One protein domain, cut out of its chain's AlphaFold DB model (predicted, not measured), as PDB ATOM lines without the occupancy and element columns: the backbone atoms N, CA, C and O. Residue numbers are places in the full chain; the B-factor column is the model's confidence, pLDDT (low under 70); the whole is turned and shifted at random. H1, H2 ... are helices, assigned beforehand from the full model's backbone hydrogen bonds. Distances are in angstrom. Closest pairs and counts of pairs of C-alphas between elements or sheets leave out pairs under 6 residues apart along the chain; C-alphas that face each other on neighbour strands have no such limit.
ATOM      1  N   SER A  32     277.802 254.243 314.573       83.00
ATOM      2  CA  SER A  32     276.346 254.361 314.439       83.00
ATOM      3  C   SER A  32     275.850 255.787 314.676       83.00
ATOM      4  O   SER A  32     274.963 256.243 313.963       83.00
ATOM      5  N   TRP A  33     276.450 256.507 315.625       85.88
ATOM      6  CA  TRP A  33     276.178 257.923 315.842       85.88
ATOM      7  C   TRP A  33     276.629 258.763 314.645       85.88
ATOM      8  O   TRP A  33     275.842 259.547 314.131       85.88
ATOM      9  N   LEU A  34     277.845 258.547 314.134       87.56
ATOM     10  CA  LEU A  34     278.357 259.257 312.956       87.56
ATOM     11  C   LEU A  34     277.443 259.091 311.735       87.56
ATOM     12  O   LEU A  34     277.144 260.066 311.050       87.56
ATOM     13  N   VAL A  35     276.977 257.865 311.479       88.12
ATOM     14  CA  VAL A  35     276.055 257.564 310.372       88.12
ATOM     15  C   VAL A  35     274.697 258.240 310.579       88.12
ATOM     16  O   VAL A  35     274.145 258.796 309.633       88.12
ATOM     17  N   ASP A  36     274.168 258.233 311.803       88.62
ATOM     18  CA  ASP A  36     272.903 258.897 312.126       88.62
ATOM     19  C   ASP A  36     272.998 260.424 311.989       88.62
ATOM     20  O   ASP A  36     272.095 261.048 311.433       88.62
ATOM     21  N   VAL A  37     274.107 261.038 312.408       90.31
ATOM     22  CA  VAL A  37     274.348 262.475 312.208       90.31
ATOM     23  C   VAL A  37     274.478 262.804 310.725       90.31
ATOM     24  O   VAL A  37     273.858 263.761 310.268       90.31
ATOM     25  N   ALA A  38     275.205 261.996 309.949       90.12
ATOM     26  CA  ALA A  38     275.300 262.177 308.501       90.12
ATOM     27  C   ALA A  38     273.935 262.055 307.795       90.12
ATOM     28  O   ALA A  38     273.728 262.669 306.752       90.12
ATOM     29  N   ALA A  39     273.001 261.282 308.357       90.69
ATOM     30  CA  ALA A  39     271.661 261.097 307.807       90.69
ATOM     31  C   ALA A  39     270.642 262.150 308.279       90.69
ATOM     32  O   ALA A  39     269.755 262.530 307.520       90.69
ATOM     33  N   THR A  40     270.724 262.588 309.537       92.38
ATOM     34  CA  THR A  40     269.675 263.392 310.190       92.38
ATOM     35  C   THR A  40     270.114 264.800 310.572       92.38
ATOM     36  O   THR A  40     269.268 265.622 310.927       92.38
ATOM     37  N   GLY A  41     271.420 265.071 310.577       91.12
ATOM     38  CA  GLY A  41     272.013 266.323 311.040       91.12
ATOM     39  C   GLY A  41     271.964 266.541 312.553       91.12
ATOM     40  O   GLY A  41     272.397 267.585 313.036       91.12
ATOM     41  N   ARG A  42     271.459 265.578 313.335       90.38
ATOM     42  CA  ARG A  42     271.247 265.718 314.788       90.38
ATOM     43  C   ARG A  42     272.525 265.475 315.590       90.38
ATOM     44  O   ARG A  42     272.574 264.613 316.462       90.38
ATOM     45  N   TRP A  43     273.564 266.264 315.331       89.25
ATOM     46  CA  TRP A  43     274.866 266.172 316.012       89.25
ATOM     47  C   TRP A  43     274.785 266.366 317.534       89.25
ATOM     48  O   TRP A  43     275.688 265.972 318.280       89.25
ATOM     49  N   TRP A  44     273.718 266.999 318.005       87.88
ATOM     50  CA  TRP A  44     273.469 267.268 319.414       87.88
ATOM     51  C   TRP A  44     272.808 266.090 320.145       87.88
ATOM     52  O   TRP A  44     272.692 266.135 321.362       87.88
ATOM     53  N   HIS A  45     272.385 265.036 319.438       87.56
ATOM     54  CA  HIS A  45     271.794 263.846 320.046       87.56
ATOM     55  C   HIS A  45     272.814 262.692 320.094       87.56
ATOM     56  O   HIS A  45     273.431 262.417 319.070       87.56
ATOM     57  N   PRO A  46     273.020 262.002 321.235       86.44
ATOM     58  CA  PRO A  46     272.456 262.319 322.546       86.44
ATOM     59  C   PRO A  46     273.065 263.611 323.120       86.44
ATOM     60  O   PRO A  46     274.209 263.956 322.807       86.44
ATOM     61  N   GLU A  47     272.299 264.299 323.971       89.12
ATOM     62  CA  GLU A  47     272.649 265.592 324.583       89.12
ATOM     63  C   GLU A  47     273.699 265.409 325.687       89.12
ATOM     64  O   GLU A  47     273.429 265.538 326.878       89.12
ATOM     65  N   PHE A  48     274.916 265.051 325.285       85.44
ATOM     66  CA  PHE A  48     276.021 264.690 326.177       85.44
ATOM     67  C   PHE A  48     276.358 265.770 327.217       85.44
ATOM     68  O   PHE A  48     276.898 265.451 328.269       85.44
ATOM     69  N   TRP A  49     276.044 267.038 326.941       88.19
ATOM     70  CA  TRP A  49     276.311 268.144 327.861       88.19
ATOM     71  C   TRP A  49     275.344 268.203 329.048       88.19
ATOM     72  O   TRP A  49     275.602 268.937 329.998       88.19
ATOM     73  N   ARG A  50     274.239 267.447 329.001       90.31
ATOM     74  CA  ARG A  50     273.296 267.287 330.118       90.31
ATOM     75  C   ARG A  50     273.675 266.135 331.049       90.31
ATOM     76  O   ARG A  50     272.993 265.918 332.047       90.31
ATOM     77  N   ASP A  51     274.728 265.387 330.724       89.38
ATOM     78  CA  ASP A  51     275.250 264.347 331.602       89.38
ATOM     79  C   ASP A  51     275.739 264.961 332.926       89.38
ATOM     80  O   ASP A  51     276.380 266.016 332.942       89.38
ATOM     81  N   ALA A  52     275.426 264.308 334.046       88.31
ATOM     82  CA  ALA A  52     275.797 264.790 335.370       88.31
ATOM     83  C   ALA A  52     277.320 264.887 335.550       88.31
ATOM     84  O   ALA A  52     277.786 265.830 336.183       88.31
ATOM     85  N   GLU A  53     278.097 263.967 334.968       87.06
ATOM     86  CA  GLU A  53     279.564 264.014 335.008       87.06
ATOM     87  C   GLU A  53     280.096 265.208 334.211       87.06
ATOM     88  O   GLU A  53     281.015 265.897 334.656       87.06
ATOM     89  N   TYR A  54     279.481 265.500 333.061       87.81
ATOM     90  CA  TYR A  54     279.847 266.656 332.244       87.81
ATOM     91  C   TYR A  54     279.591 267.969 332.983       87.81
ATOM     92  O   TYR A  54     280.457 268.842 333.021       87.81
ATOM     93  N   LEU A  55     278.414 268.101 333.596       90.50
ATOM     94  CA  LEU A  55     278.035 269.291 334.356       90.50
ATOM     95  C   LEU A  55     278.859 269.445 335.638       90.50
ATOM     96  O   LEU A  55     279.242 270.562 335.971       90.50
ATOM     97  N   ALA A  56     279.180 268.348 336.329       87.19
ATOM     98  CA  ALA A  56     280.033 268.376 337.516       87.19
ATOM     99  C   ALA A  56     281.475 268.802 337.192       87.19
ATOM    100  O   ALA A  56     282.096 269.513 337.976       87.19
ATOM    101  N   ALA A  57     281.995 268.401 336.028       86.81
ATOM    102  CA  ALA A  57     283.318 268.801 335.550       86.81
ATOM    103  C   ALA A  57     283.338 270.184 334.867       86.81
ATOM    104  O   ALA A  57     284.397 270.636 334.425       86.81
ATOM    105  N   SER A  58     282.180 270.834 334.704       91.12
ATOM    106  CA  SER A  58     282.056 272.089 333.968       91.12
ATOM    107  C   SER A  58     282.452 273.295 334.830       91.12
ATOM    108  O   SER A  58     281.899 273.482 335.914       91.12
ATOM    109  N   PRO A  59     283.319 274.195 334.323       91.94
ATOM    110  CA  PRO A  59     283.556 275.509 334.930       91.94
ATOM    111  C   PRO A  59     282.318 276.417 334.947       91.94
ATOM    112  O   PRO A  59     282.283 277.408 335.675       91.94
ATOM    113  N   TRP A  60     281.317 276.112 334.121       95.38
ATOM    114  CA  TRP A  60     280.120 276.927 333.928       95.38
ATOM    115  C   TRP A  60     278.873 276.230 334.458       95.38
ATOM    116  O   TRP A  60     278.764 275.003 334.404       95.38
ATOM    117  N   SER A  61     277.901 277.030 334.905       95.12
ATOM    118  CA  SER A  61     276.606 276.532 335.372       95.12
ATOM    119  C   SER A  61     275.851 275.780 334.272       95.12
ATOM    120  O   SER A  61     275.985 276.084 333.086       95.12
ATOM    121  N   ALA A  62     274.992 274.841 334.678       96.12
ATOM    122  CA  ALA A  62     274.165 274.071 333.751       96.12
ATOM    123  C   ALA A  62     273.324 274.963 332.820       96.12
ATOM    124  O   ALA A  62     273.195 274.661 331.641       96.12
ATOM    125  N   GLU A  63     272.823 276.095 333.320       97.25
ATOM    126  CA  GLU A  63     272.080 277.075 332.521       97.25
ATOM    127  C   GLU A  63     272.937 277.724 331.422       97.25
ATOM    128  O   GLU A  63     272.482 277.863 330.284       97.25
ATOM    129  N   ARG A  64     274.193 278.090 331.727       96.25
ATOM    130  CA  ARG A  64     275.111 278.652 330.722       96.25
ATOM    131  C   ARG A  64     275.504 277.612 329.684       96.25
ATOM    132  O   ARG A  64     275.536 277.929 328.498       96.25
ATOM    133  N   VAL A  65     275.770 276.380 330.120       96.69
ATOM    134  CA  VAL A  65     276.072 275.258 329.220       96.69
ATOM    135  C   VAL A  65     274.890 275.005 328.282       96.69
ATOM    136  O   VAL A  65     275.066 274.947 327.068       96.69
ATOM    137  N   GLU A  66     273.678 274.922 328.823       97.31
ATOM    138  CA  GLU A  66     272.455 274.695 328.053       97.31
ATOM    139  C   GLU A  66     272.194 275.824 327.043       97.31
ATOM    140  O   GLU A  66     271.962 275.558 325.864       97.31
ATOM    141  N   SER A  67     272.304 277.086 327.465       97.75
ATOM    142  CA  SER A  67     272.169 278.244 326.569       97.75
ATOM    143  C   SER A  67     273.202 278.227 325.438       97.75
ATOM    144  O   SER A  67     272.845 278.446 324.279       97.75
ATOM    145  N   ALA A  68     274.461 277.897 325.740       97.19
ATOM    146  CA  ALA A  68     275.530 277.799 324.748       97.19
ATOM    147  C   ALA A  68     275.247 276.716 323.694       97.19
ATOM    148  O   ALA A  68     275.380 276.966 322.494       97.19
ATOM    149  N   PHE A  69     274.815 275.522 324.112       95.81
ATOM    150  CA  PHE A  69     274.461 274.453 323.173       95.81
ATOM    151  C   PHE A  69     273.205 274.775 322.361       95.81
ATOM    152  O   PHE A  69     273.183 274.509 321.160       95.81
ATOM    153  N   ASN A  70     272.203 275.424 322.952       96.81
ATOM    154  CA  ASN A  70     271.016 275.870 322.219       96.81
ATOM    155  C   ASN A  70     271.344 276.936 321.165       96.81
ATOM    156  O   ASN A  70     270.786 276.902 320.066       96.81
ATOM    157  N   ALA A  71     272.273 277.849 321.452       97.12
ATOM    158  CA  ALA A  71     272.769 278.801 320.463       97.12
ATOM    159  C   ALA A  71     273.527 278.089 319.327       97.12
ATOM    160  O   ALA A  71     273.274 278.342 318.149       97.12
ATOM    161  N   LEU A  72     274.387 277.122 319.660       95.75
ATOM    162  CA  LEU A  72     275.100 276.316 318.664       95.75
ATOM    163  C   LEU A  72     274.165 275.492 317.781       95.75
ATOM    164  O   LEU A  72     274.465 275.333 316.607       95.75
ATOM    165  N   ILE A  73     273.051 274.970 318.298       94.94
ATOM    166  CA  ILE A  73     272.058 274.231 317.497       94.94
ATOM    167  C   ILE A  73     271.366 275.157 316.485       94.94
ATOM    168  O   ILE A  73     271.068 274.736 315.366       94.94
ATOM    169  N   GLN A  74     271.146 276.426 316.838       95.25
ATOM    170  CA  GLN A  74     270.593 277.426 315.916       95.25
ATOM    171  C   GLN A  74     271.595 277.814 314.820       95.25
ATOM    172  O   GLN A  74     271.218 277.980 313.657       95.25
ATOM    173  N   VAL A  75     272.883 277.914 315.159       95.00
ATOM    174  CA  VAL A  75     273.946 278.165 314.176       95.00
ATOM    175  C   VAL A  75     274.178 276.923 313.313       95.00
ATOM    176  O   VAL A  75     274.031 276.982 312.099       95.00
ATOM    177  N   TYR A  76     274.469 275.776 313.908       93.75
ATOM    178  CA  TYR A  76     274.742 274.520 313.217       93.75
ATOM    179  C   TYR A  76     273.475 273.682 313.081       93.75
ATOM    180  O   TYR A  76     273.271 272.695 313.794       93.75
ATOM    181  N   THR A  77     272.631 274.097 312.137       92.44
ATOM    182  CA  THR A  77     271.386 273.405 311.796       92.44
ATOM    183  C   THR A  77     271.648 271.995 311.262       92.44
ATOM    184  O   THR A  77     272.777 271.628 310.919       92.44
ATOM    185  N   ALA A  78     270.582 271.198 311.151       93.31
ATOM    186  CA  ALA A  78     270.667 269.841 310.618       93.31
ATOM    187  C   ALA A  78     271.330 269.792 309.228       93.31
ATOM    188  O   ALA A  78     272.195 268.953 309.004       93.31
ATOM    189  N   ASP A  79     271.000 270.723 308.329       92.12
ATOM    190  CA  ASP A  79     271.560 270.747 306.972       92.12
ATOM    191  C   ASP A  79     273.070 271.021 306.968       92.12
ATOM    192  O   ASP A  79     273.830 270.352 306.265       92.12
ATOM    193  N   VAL A  80     273.524 271.954 307.812       91.56
ATOM    194  CA  VAL A  80     274.954 272.266 307.973       91.56
ATOM    195  C   VAL A  80     275.699 271.056 308.539       91.56
ATOM    196  O   VAL A  80     276.786 270.708 308.080       91.56
ATOM    197  N   ALA A  81     275.098 270.364 309.507       91.38
ATOM    198  CA  ALA A  81     275.674 269.154 310.074       91.38
ATOM    199  C   ALA A  81     275.712 267.992 309.067       91.38
ATOM    200  O   ALA A  81     276.723 267.301 308.986       91.38
ATOM    201  N   ILE A  82     274.678 267.795 308.244       91.88
ATOM    202  CA  ILE A  82     274.691 266.775 307.180       91.88
ATOM    203  C   ILE A  82     275.859 267.028 306.218       91.88
ATOM    204  O   ILE A  82     276.599 266.098 305.890       91.88
ATOM    205  N   ALA A  83     276.074 268.284 305.813       87.88
ATOM    206  CA  ALA A  83     277.208 268.652 304.968       87.88
ATOM    207  C   ALA A  83     278.555 268.350 305.650       87.88
ATOM    208  O   ALA A  83     279.424 267.714 305.046       87.88
ATOM    209  N   ALA A  84     278.702 268.716 306.927       87.88
ATOM    210  CA  ALA A  84     279.926 268.499 307.698       87.88
ATOM    211  C   ALA A  84     280.275 267.018 307.922       87.88
ATOM    212  O   ALA A  84     281.449 266.667 308.027       87.88
ATOM    213  N   PHE A  85     279.271 266.142 307.991       88.94
ATOM    214  CA  PHE A  85     279.445 264.704 308.224       88.94
ATOM    215  C   PHE A  85     279.368 263.869 306.942       88.94
ATOM    216  O   PHE A  85     279.391 262.638 306.997       88.94
ATOM    217  N   ARG A  86     279.347 264.507 305.765       86.75
ATOM    218  CA  ARG A  86     279.267 263.812 304.474       86.75
ATOM    219  C   ARG A  86     280.387 262.783 304.277       86.75
ATOM    220  O   ARG A  86     280.146 261.746 303.662       86.75
ATOM    221  N   TRP A  87     281.572 263.013 304.853       86.25
ATOM    222  CA  TRP A  87     282.701 262.073 304.802       86.25
ATOM    223  C   TRP A  87     282.340 260.667 305.301       86.25
ATOM    224  O   TRP A  87     282.862 259.693 304.774       86.25
ATOM    225  N   VAL A  88     281.396 260.541 306.241       86.12
ATOM    226  CA  VAL A  88     280.982 259.255 306.829       86.12
ATOM    227  C   VAL A  88     280.341 258.322 305.795       86.12
ATOM    228  O   VAL A  88     280.445 257.099 305.905       86.12
ATOM    229  N   VAL A  89     279.657 258.887 304.797       84.00
ATOM    230  CA  VAL A  89     278.895 258.136 303.783       84.00
ATOM    231  C   VAL A  89     279.536 258.188 302.393       84.00
ATOM    232  O   VAL A  89     279.137 257.441 301.494       84.00
ATOM    233  N   THR A  90     280.540 259.046 302.206       84.12
ATOM    234  CA  THR A  90     281.295 259.177 300.959       84.12
ATOM    235  C   THR A  90     282.178 257.953 300.715       84.12
ATOM    236  O   THR A  90     282.950 257.539 301.573       84.12
ATOM    237  N   LYS A  91     282.097 257.389 299.503       85.06
ATOM    238  CA  LYS A  91     282.918 256.239 299.072       85.06
ATOM    239  C   LYS A  91     284.148 256.623 298.245       85.06
ATOM    240  O   LYS A  91     285.010 255.778 298.035       85.06
ATOM    241  N   ASP A  92     284.208 257.857 297.752       85.81
ATOM    242  CA  ASP A  92     285.363 258.388 297.026       85.81
ATOM    243  C   ASP A  92     286.447 258.843 298.026       85.81
ATOM    244  O   ASP A  92     286.177 259.730 298.839       85.81
ATOM    245  N   PRO A  93     287.664 258.263 297.992       82.88
ATOM    246  CA  PRO A  93     288.749 258.618 298.905       82.88
ATOM    247  C   PRO A  93     289.145 260.099 298.874       82.88
ATOM    248  O   PRO A  93     289.506 260.649 299.912       82.88
ATOM    249  N   SER A  94     289.077 260.750 297.710       80.00
ATOM    250  CA  SER A  94     289.479 262.156 297.569       80.00
ATOM    251  C   SER A  94     288.469 263.102 298.232       80.00
ATOM    252  O   SER A  94     288.830 263.977 299.021       80.00
ATOM    253  N   GLU A  95     287.185 262.844 298.001       79.00
ATOM    254  CA  GLU A  95     286.063 263.524 298.645       79.00
ATOM    255  C   GLU A  95     285.995 263.237 300.152       79.00
ATOM    256  O   GLU A  95     285.668 264.125 300.938       79.00
ATOM    257  N   HIS A  96     286.343 262.019 300.581       81.62
ATOM    258  CA  HIS A  96     286.387 261.649 301.995       81.62
ATOM    259  C   HIS A  96     287.378 262.522 302.773       81.62
ATOM    260  O   HIS A  96     287.018 263.077 303.811       81.62
ATOM    261  N   VAL A  97     288.604 262.685 302.257       80.50
ATOM    262  CA  VAL A  97     289.629 263.536 302.887       80.50
ATOM    263  C   VAL A  97     289.161 264.985 302.952       80.50
ATOM    264  O   VAL A  97     289.173 265.568 304.033       80.50
ATOM    265  N   ARG A  98     288.658 265.544 301.842       78.06
ATOM    266  CA  ARG A  98     288.155 266.927 301.817       78.06
ATOM    267  C   ARG A  98     287.047 267.151 302.849       78.06
ATOM    268  O   ARG A  98     287.080 268.121 303.597       78.06
ATOM    269  N   CYS A  99     286.066 266.254 302.926       78.50
ATOM    270  CA  CYS A  99     284.961 266.388 303.875       78.50
ATOM    271  C   CYS A  99     285.394 266.171 305.341       78.50
ATOM    272  O   CYS A  99     284.782 266.744 306.238       78.50
ATOM    273  N   MET A 100     286.453 265.398 305.607       80.06
ATOM    274  CA  MET A 100     287.042 265.279 306.951       80.06
ATOM    275  C   MET A 100     287.726 266.567 307.432       80.06
ATOM    276  O   MET A 100     287.973 266.727 308.629       80.06
ATOM    277  N   GLU A 101     288.041 267.494 306.532       80.88
ATOM    278  CA  GLU A 101     288.616 268.791 306.891       80.88
ATOM    279  C   GLU A 101     287.558 269.829 307.284       80.88
ATOM    280  O   GLU A 101     287.919 270.925 307.714       80.88
ATOM    281  N   HIS A 102     286.269 269.472 307.225       86.00
ATOM    282  CA  HIS A 102     285.183 270.389 307.541       86.00
ATOM    283  C   HIS A 102     285.304 270.950 308.979       86.00
ATOM    284  O   HIS A 102     285.401 270.173 309.942       86.00
ATOM    285  N   PRO A 103     285.232 272.281 309.182       85.25
ATOM    286  CA  PRO A 103     285.507 272.911 310.480       85.25
ATOM    287  C   PRO A 103     284.592 272.442 311.616       85.25
ATOM    288  O   PRO A 103     285.062 272.146 312.716       85.25
ATOM    289  N   LEU A 104     283.290 272.312 311.337       84.75
ATOM    290  CA  LEU A 104     282.314 271.812 312.310       84.75
ATOM    291  C   LEU A 104     282.664 270.405 312.827       84.75
ATOM    292  O   LEU A 104     282.572 270.155 314.028       84.75
ATOM    293  N   TRP A 105     283.115 269.494 311.959       83.75
ATOM    294  CA  TRP A 105     283.534 268.158 312.390       83.75
ATOM    295  C   TRP A 105     284.730 268.231 313.349       83.75
ATOM    296  O   TRP A 105     284.700 267.617 314.417       83.75
ATOM    297  N   ARG A 106     285.741 269.052 313.034       79.38
ATOM    298  CA  ARG A 106     286.914 269.245 313.906       79.38
ATOM    299  C   ARG A 106     286.540 269.805 315.283       79.38
ATOM    300  O   ARG A 106     287.113 269.374 316.279       79.38
ATOM    301  N   LEU A 107     285.560 270.709 315.359       81.06
ATOM    302  CA  LEU A 107     285.040 271.220 316.636       81.06
ATOM    303  C   LEU A 107     284.313 270.139 317.451       81.06
ATOM    304  O   LEU A 107     284.398 270.120 318.678       81.06
ATOM    305  N   LEU A 108     283.606 269.232 316.776       77.25
ATOM    306  CA  LEU A 108     282.791 268.193 317.407       77.25
ATOM    307  C   LEU A 108     283.575 266.946 317.833       77.25
ATOM    308  O   LEU A 108     283.025 266.152 318.599       77.25
ATOM    309  N   ALA A 109     284.816 266.775 317.367       66.12
ATOM    310  CA  ALA A 109     285.636 265.589 317.617       66.12
ATOM    311  C   ALA A 109     286.199 265.493 319.055       66.12
ATOM    312  O   ALA A 109     286.456 264.384 319.518       66.12
ATOM    313  N   CYS A 110     286.320 266.609 319.797       61.72
ATOM    314  CA  CYS A 110     286.860 266.631 321.173       61.72
ATOM    315  C   CYS A 110     286.005 267.413 322.209       61.72
ATOM    316  O   CYS A 110     286.523 268.321 322.859       61.72
ATOM    317  N   PRO A 111     284.712 267.100 322.429       64.56
ATOM    318  CA  PRO A 111     283.850 267.918 323.282       64.56
ATOM    319  C   PRO A 111     283.713 267.396 324.720       64.56
ATOM    320  O   PRO A 111     283.055 268.049 325.522       64.56
ATOM    321  N   LEU A 112     284.267 266.218 325.043       69.00
ATOM    322  CA  LEU A 112     283.926 265.452 326.255       69.00
ATOM    323  C   LEU A 112     284.471 266.048 327.558       69.00
ATOM    324  O   LEU A 112     283.968 265.725 328.628       69.00
ATOM    325  N   ARG A 113     285.470 266.930 327.474       77.88
ATOM    326  CA  ARG A 113     285.943 267.718 328.611       77.88
ATOM    327  C   ARG A 113     285.446 269.155 328.470       77.88
ATOM    328  O   ARG A 113     285.898 269.826 327.541       77.88
ATOM    329  N   PRO A 114     284.542 269.639 329.343       80.38
ATOM    330  CA  PRO A 114     283.972 270.981 329.215       80.38
ATOM    331  C   PRO A 114     285.053 272.066 329.249       80.38
ATOM    332  O   PRO A 114     285.052 272.950 328.397       80.38
ATOM    333  N   ASP A 115     286.044 271.949 330.136       80.75
ATOM    334  CA  ASP A 115     287.135 272.922 330.290       80.75
ATOM    335  C   ASP A 115     288.037 273.070 329.044       80.75
ATOM    336  O   ASP A 115     288.653 274.122 328.831       80.75
ATOM    337  N   LEU A 116     288.075 272.036 328.197       81.25
ATOM    338  CA  LEU A 116     288.835 271.978 326.942       81.25
ATOM    339  C   LEU A 116     287.951 272.101 325.688       81.25
ATOM    340  O   LEU A 116     288.464 272.091 324.568       81.25
ATOM    341  N   SER A 117     286.630 272.200 325.846       86.75
ATOM    342  CA  SER A 117     285.687 272.148 324.730       86.75
ATOM    343  C   SER A 117     285.676 273.468 323.955       86.75
ATOM    344  O   SER A 117     285.026 274.442 324.341       86.75
ATOM    345  N   ALA A 118     286.363 273.491 322.809       88.44
ATOM    346  CA  ALA A 118     286.327 274.620 321.873       88.44
ATOM    347  C   ALA A 118     284.909 274.905 321.349       88.44
ATOM    348  O   ALA A 118     284.584 276.050 321.038       88.44
ATOM    349  N   LEU A 119     284.071 273.866 321.276       91.38
ATOM    350  CA  LEU A 119     282.666 273.970 320.910       91.38
ATOM    351  C   LEU A 119     281.869 274.727 321.976       91.38
ATOM    352  O   LEU A 119     281.190 275.689 321.644       91.38
ATOM    353  N   LEU A 120     281.989 274.340 323.251       93.25
ATOM    354  CA  LEU A 120     281.281 275.009 324.348       93.25
ATOM    355  C   LEU A 120     281.716 276.473 324.475       93.25
ATOM    356  O   LEU A 120     280.864 277.348 324.592       93.25
ATOM    357  N   ARG A 121     283.022 276.751 324.367       94.06
ATOM    358  CA  ARG A 121     283.548 278.127 324.357       94.06
ATOM    359  C   ARG A 121     282.937 278.969 323.235       94.06
ATOM    360  O   ARG A 121     282.461 280.061 323.507       94.06
ATOM    361  N   LEU A 122     282.857 278.426 322.016       95.44
ATOM    362  CA  LEU A 122     282.176 279.099 320.907       95.44
ATOM    363  C   LEU A 122     280.696 279.364 321.219       95.44
ATOM    364  O   LEU A 122     280.209 280.453 320.950       95.44
ATOM    365  N   GLY A 123     279.979 278.399 321.800       96.69
ATOM    366  CA  GLY A 123     278.579 278.596 322.189       96.69
ATOM    367  C   GLY A 123     278.396 279.703 323.231       96.69
ATOM    368  O   GLY A 123     277.473 280.501 323.112       96.69
ATOM    369  N   LEU A 124     279.295 279.786 324.215       97.50
ATOM    370  CA  LEU A 124     279.297 280.862 325.212       97.50
ATOM    371  C   LEU A 124     279.579 282.226 324.569       97.50
ATOM    372  O   LEU A 124     278.921 283.204 324.910       97.50
ATOM    373  N   ASP A 125     280.522 282.291 323.629       97.31
ATOM    374  CA  ASP A 125     280.835 283.528 322.910       97.31
ATOM    375  C   ASP A 125     279.665 283.958 322.013       97.31
ATOM    376  O   ASP A 125     279.319 285.132 322.008       97.31
ATOM    377  N   ILE A 126     278.979 283.023 321.340       97.50
ATOM    378  CA  ILE A 126     277.771 283.314 320.545       97.50
ATOM    379  C   ILE A 126     276.670 283.927 321.415       97.50
ATOM    380  O   ILE A 126     276.016 284.875 320.979       97.50
ATOM    381  N   VAL A 127     276.448 283.386 322.618       97.31
ATOM    382  CA  VAL A 127     275.436 283.899 323.554       97.31
ATOM    383  C   VAL A 127     275.800 285.309 324.014       97.31
ATOM    384  O   VAL A 127     274.992 286.224 323.870       97.31
ATOM    385  N   ASP A 128     277.022 285.510 324.504       96.12
ATOM    386  CA  ASP A 128     277.458 286.810 325.024       96.12
ATOM    387  C   ASP A 128     277.567 287.874 323.906       96.12
ATOM    388  O   ASP A 128     277.338 289.066 324.132       96.12
ATOM    389  N   ALA A 129     277.850 287.451 322.673       93.88
ATOM    390  CA  ALA A 129     277.868 288.294 321.481       93.88
ATOM    391  C   ALA A 129     276.488 288.493 320.826       93.88
ATOM    392  O   ALA A 129     276.423 289.185 319.809       93.88
ATOM    393  N   ASP A 130     275.399 287.904 321.346       92.69
ATOM    394  CA  ASP A 130     274.088 287.767 320.667       92.69
ATOM    395  C   ASP A 130     274.232 287.446 319.165       92.69
ATOM    396  O   ASP A 130     273.524 287.980 318.309       92.69
ATOM    397  N   ALA A 131     275.224 286.625 318.815       90.19
ATOM    398  CA  ALA A 131     275.654 286.463 317.431       90.19
ATOM    399  C   ALA A 131     274.625 285.704 316.587       90.19
ATOM    400  O   ALA A 131     274.683 285.764 315.367       90.19
ATOM    401  N   VAL A 132     273.651 285.028 317.207       90.38
ATOM    402  CA  VAL A 132     272.561 284.335 316.496       90.38
ATOM    403  C   VAL A 132     271.731 285.312 315.654       90.38
ATOM    404  O   VAL A 132     271.232 284.937 314.594       90.38
ATOM    405  N   SER A 133     271.609 286.564 316.104       86.88
ATOM    406  CA  SER A 133     270.926 287.644 315.380       86.88
ATOM    407  C   SER A 133     271.758 288.237 314.235       86.88
ATOM    408  O   SER A 133     271.229 288.984 313.408       86.88
ATOM    409  N   ASN A 134     273.048 287.898 314.157       89.19
ATOM    410  CA  ASN A 134     273.985 288.422 313.178       89.19
ATOM    411  C   ASN A 134     274.136 287.466 311.987       89.19
ATOM    412  O   ASN A 134     274.829 286.451 312.057       89.19
ATOM    413  N   ASN A 135     273.492 287.816 310.874       89.56
ATOM    414  CA  ASN A 135     273.464 286.971 309.683       89.56
ATOM    415  C   ASN A 135     274.853 286.703 309.085       89.56
ATOM    416  O   ASN A 135     275.052 285.615 308.551       89.56
ATOM    417  N   GLU A 136     275.787 287.652 309.163       92.25
ATOM    418  CA  GLU A 136     277.122 287.529 308.560       92.25
ATOM    419  C   GLU A 136     278.015 286.600 309.391       92.25
ATOM    420  O   GLU A 136     278.468 285.578 308.872       92.25
ATOM    421  N   ILE A 137     278.126 286.822 310.709       94.25
ATOM    422  CA  ILE A 137     278.844 285.894 311.607       94.25
ATOM    423  C   ILE A 137     278.253 284.479 311.514       94.25
ATOM    424  O   ILE A 137     278.991 283.494 311.435       94.25
ATOM    425  N   VAL A 138     276.922 284.337 311.502       95.12
ATOM    426  CA  VAL A 138     276.269 283.021 311.379       95.12
ATOM    427  C   VAL A 138     276.561 282.373 310.028       95.12
ATOM    428  O   VAL A 138     276.808 281.165 309.981       95.12
ATOM    429  N   HIS A 139     276.524 283.137 308.938       95.19
ATOM    430  CA  HIS A 139     276.869 282.646 307.607       95.19
ATOM    431  C   HIS A 139     278.305 282.112 307.576       95.19
ATOM    432  O   HIS A 139     278.533 280.977 307.150       95.19
ATOM    433  N   ASP A 140     279.254 282.869 308.116       95.06
ATOM    434  CA  ASP A 140     280.671 282.519 308.068       95.06
ATOM    435  C   ASP A 140     281.027 281.372 309.019       95.06
ATOM    436  O   ASP A 140     281.810 280.488 308.662       95.06
ATOM    437  N   LEU A 141     280.370 281.278 310.182       94.94
ATOM    438  CA  LEU A 141     280.479 280.116 311.072       94.94
ATOM    439  C   LEU A 141     279.992 278.815 310.419       94.94
ATOM    440  O   LEU A 141     280.449 277.741 310.823       94.94
ATOM    441  N   ARG A 142     279.082 278.895 309.439       94.12
ATOM    442  CA  ARG A 142     278.548 277.756 308.668       94.12
ATOM    443  C   ARG A 142     279.387 277.405 307.436       94.12
ATOM    444  O   ARG A 142     279.060 276.427 306.766       94.12
ATOM    445  N   SER A 143     280.434 278.173 307.136       92.62
ATOM    446  CA  SER A 143     281.303 277.940 305.983       92.62
ATOM    447  C   SER A 143     282.008 276.578 306.050       92.62
ATOM    448  O   SER A 143     282.342 276.067 307.123       92.62
ATOM    449  N   ASP A 144     282.281 276.000 304.880       88.81
ATOM    450  CA  ASP A 144     283.151 274.836 304.723       88.81
ATOM    451  C   ASP A 144     284.643 275.216 304.735       88.81
ATOM    452  O   ASP A 144     285.499 274.347 304.905       88.81
ATOM    453  N   ASN A 145     284.964 276.510 304.614       88.88
ATOM    454  CA  ASN A 145     286.326 277.027 304.624       88.88
ATOM    455  C   ASN A 145     286.835 277.225 306.069       88.88
ATOM    456  O   ASN A 145     286.339 278.103 306.784       88.88
ATOM    457  N   PRO A 146     287.878 276.490 306.506       86.94
ATOM    458  CA  PRO A 146     288.416 276.610 307.861       86.94
ATOM    459  C   PRO A 146     288.908 278.004 308.230       86.94
ATOM    460  O   PRO A 146     288.789 278.393 309.391       86.94
TER     461      PRO A 146
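AT A GLANCE: This is residues 32 to 146 of the 440 residues of an uncharacterized protein of Deltaproteobacteria bacterium (UniProt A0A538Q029). Two crossing helices, H3 and H7, make an X in one half of this domain, while in the other half H1 meets H4 near Ala 38 and Ile 82 at a steep tilt, and H6 makes a corner with the last turn of H4. H5 and H2 lie at opposite ends of the longest axis, a long link runs between H1 and H2, and H8 sits near the last residues of H3. The printed part has 115 residues, with eight named helices in the order H1 to H8 and no named strand: the class is all helix, with 67 residues in the helices. The whole is compact, with a radius of gyration of the C-alphas of 14.3 A and spans of 43 by 33 by 22 A.

IN THESE COORDINATES: Find C-alpha 32 at (276.346, 254.361, 314.439); from there H1 runs through residues 32 to 40, 12.0 A from first to last C-alpha. Next comes H2, residues 52 to 56. Look then at C-alpha 62, (274.165, 274.071, 333.751), where H3, the longest helix, begins its 20.0 A run through residues 62 to 75. H4 is residues 78 to 84, H5 is 93 to 100 and H6 is 103 to 108. H7 takes residues 118 to 128, 15.4 A long. H8, residues 135 to 141, ends at C-alpha 141, (280.479, 280.116, 311.072).

HOW THE PARTS SIT: Begin with H1, which touches H4 at a steep tilt of 60 degrees, opposite ways; their closest C-alphas, of Ala 38 and Ile 82, are 4.8 A apart. H2 is close to H3 but not clearly touching, the C-alphas of Leu 55 and Ala 62 being closest at 6.2 A. H3 touches H7 about perpendicular, at 89 degrees; look at Ala 68 and Gly 123, whose C-alphas are closest at 4.1 A. H4 touches H6 about perpendicular, at 74 degrees, with the C-alphas of Ala 84 and Trp 105 closest at 5.9 A. H5 and H6 meet only through their link. H6 and H7 only just touch, with 3 pairs of C-alphas within 8 A, Leu 107 and Leu 119 closest at 5.6 A. H8 is close to H3 but not clearly touching, with the C-alphas of Val 75 and Val 138 closest at 6.1 A. The helix packing is mostly crossed, with no touching pair at a shallow tilt. In the backbones of H1 to H8, every O i to N i+4 pair is within hydrogen-bond range.

THE WHOLE: The two farthest C-alphas, of Ser 61 and Asp 92, are 43.3 A apart. The printed part has no cut, and the link from H1 to H2, 11 residues, is long. Mean pLDDT of the printed part is 88.7; look for values under 70 at residues 109 to 112.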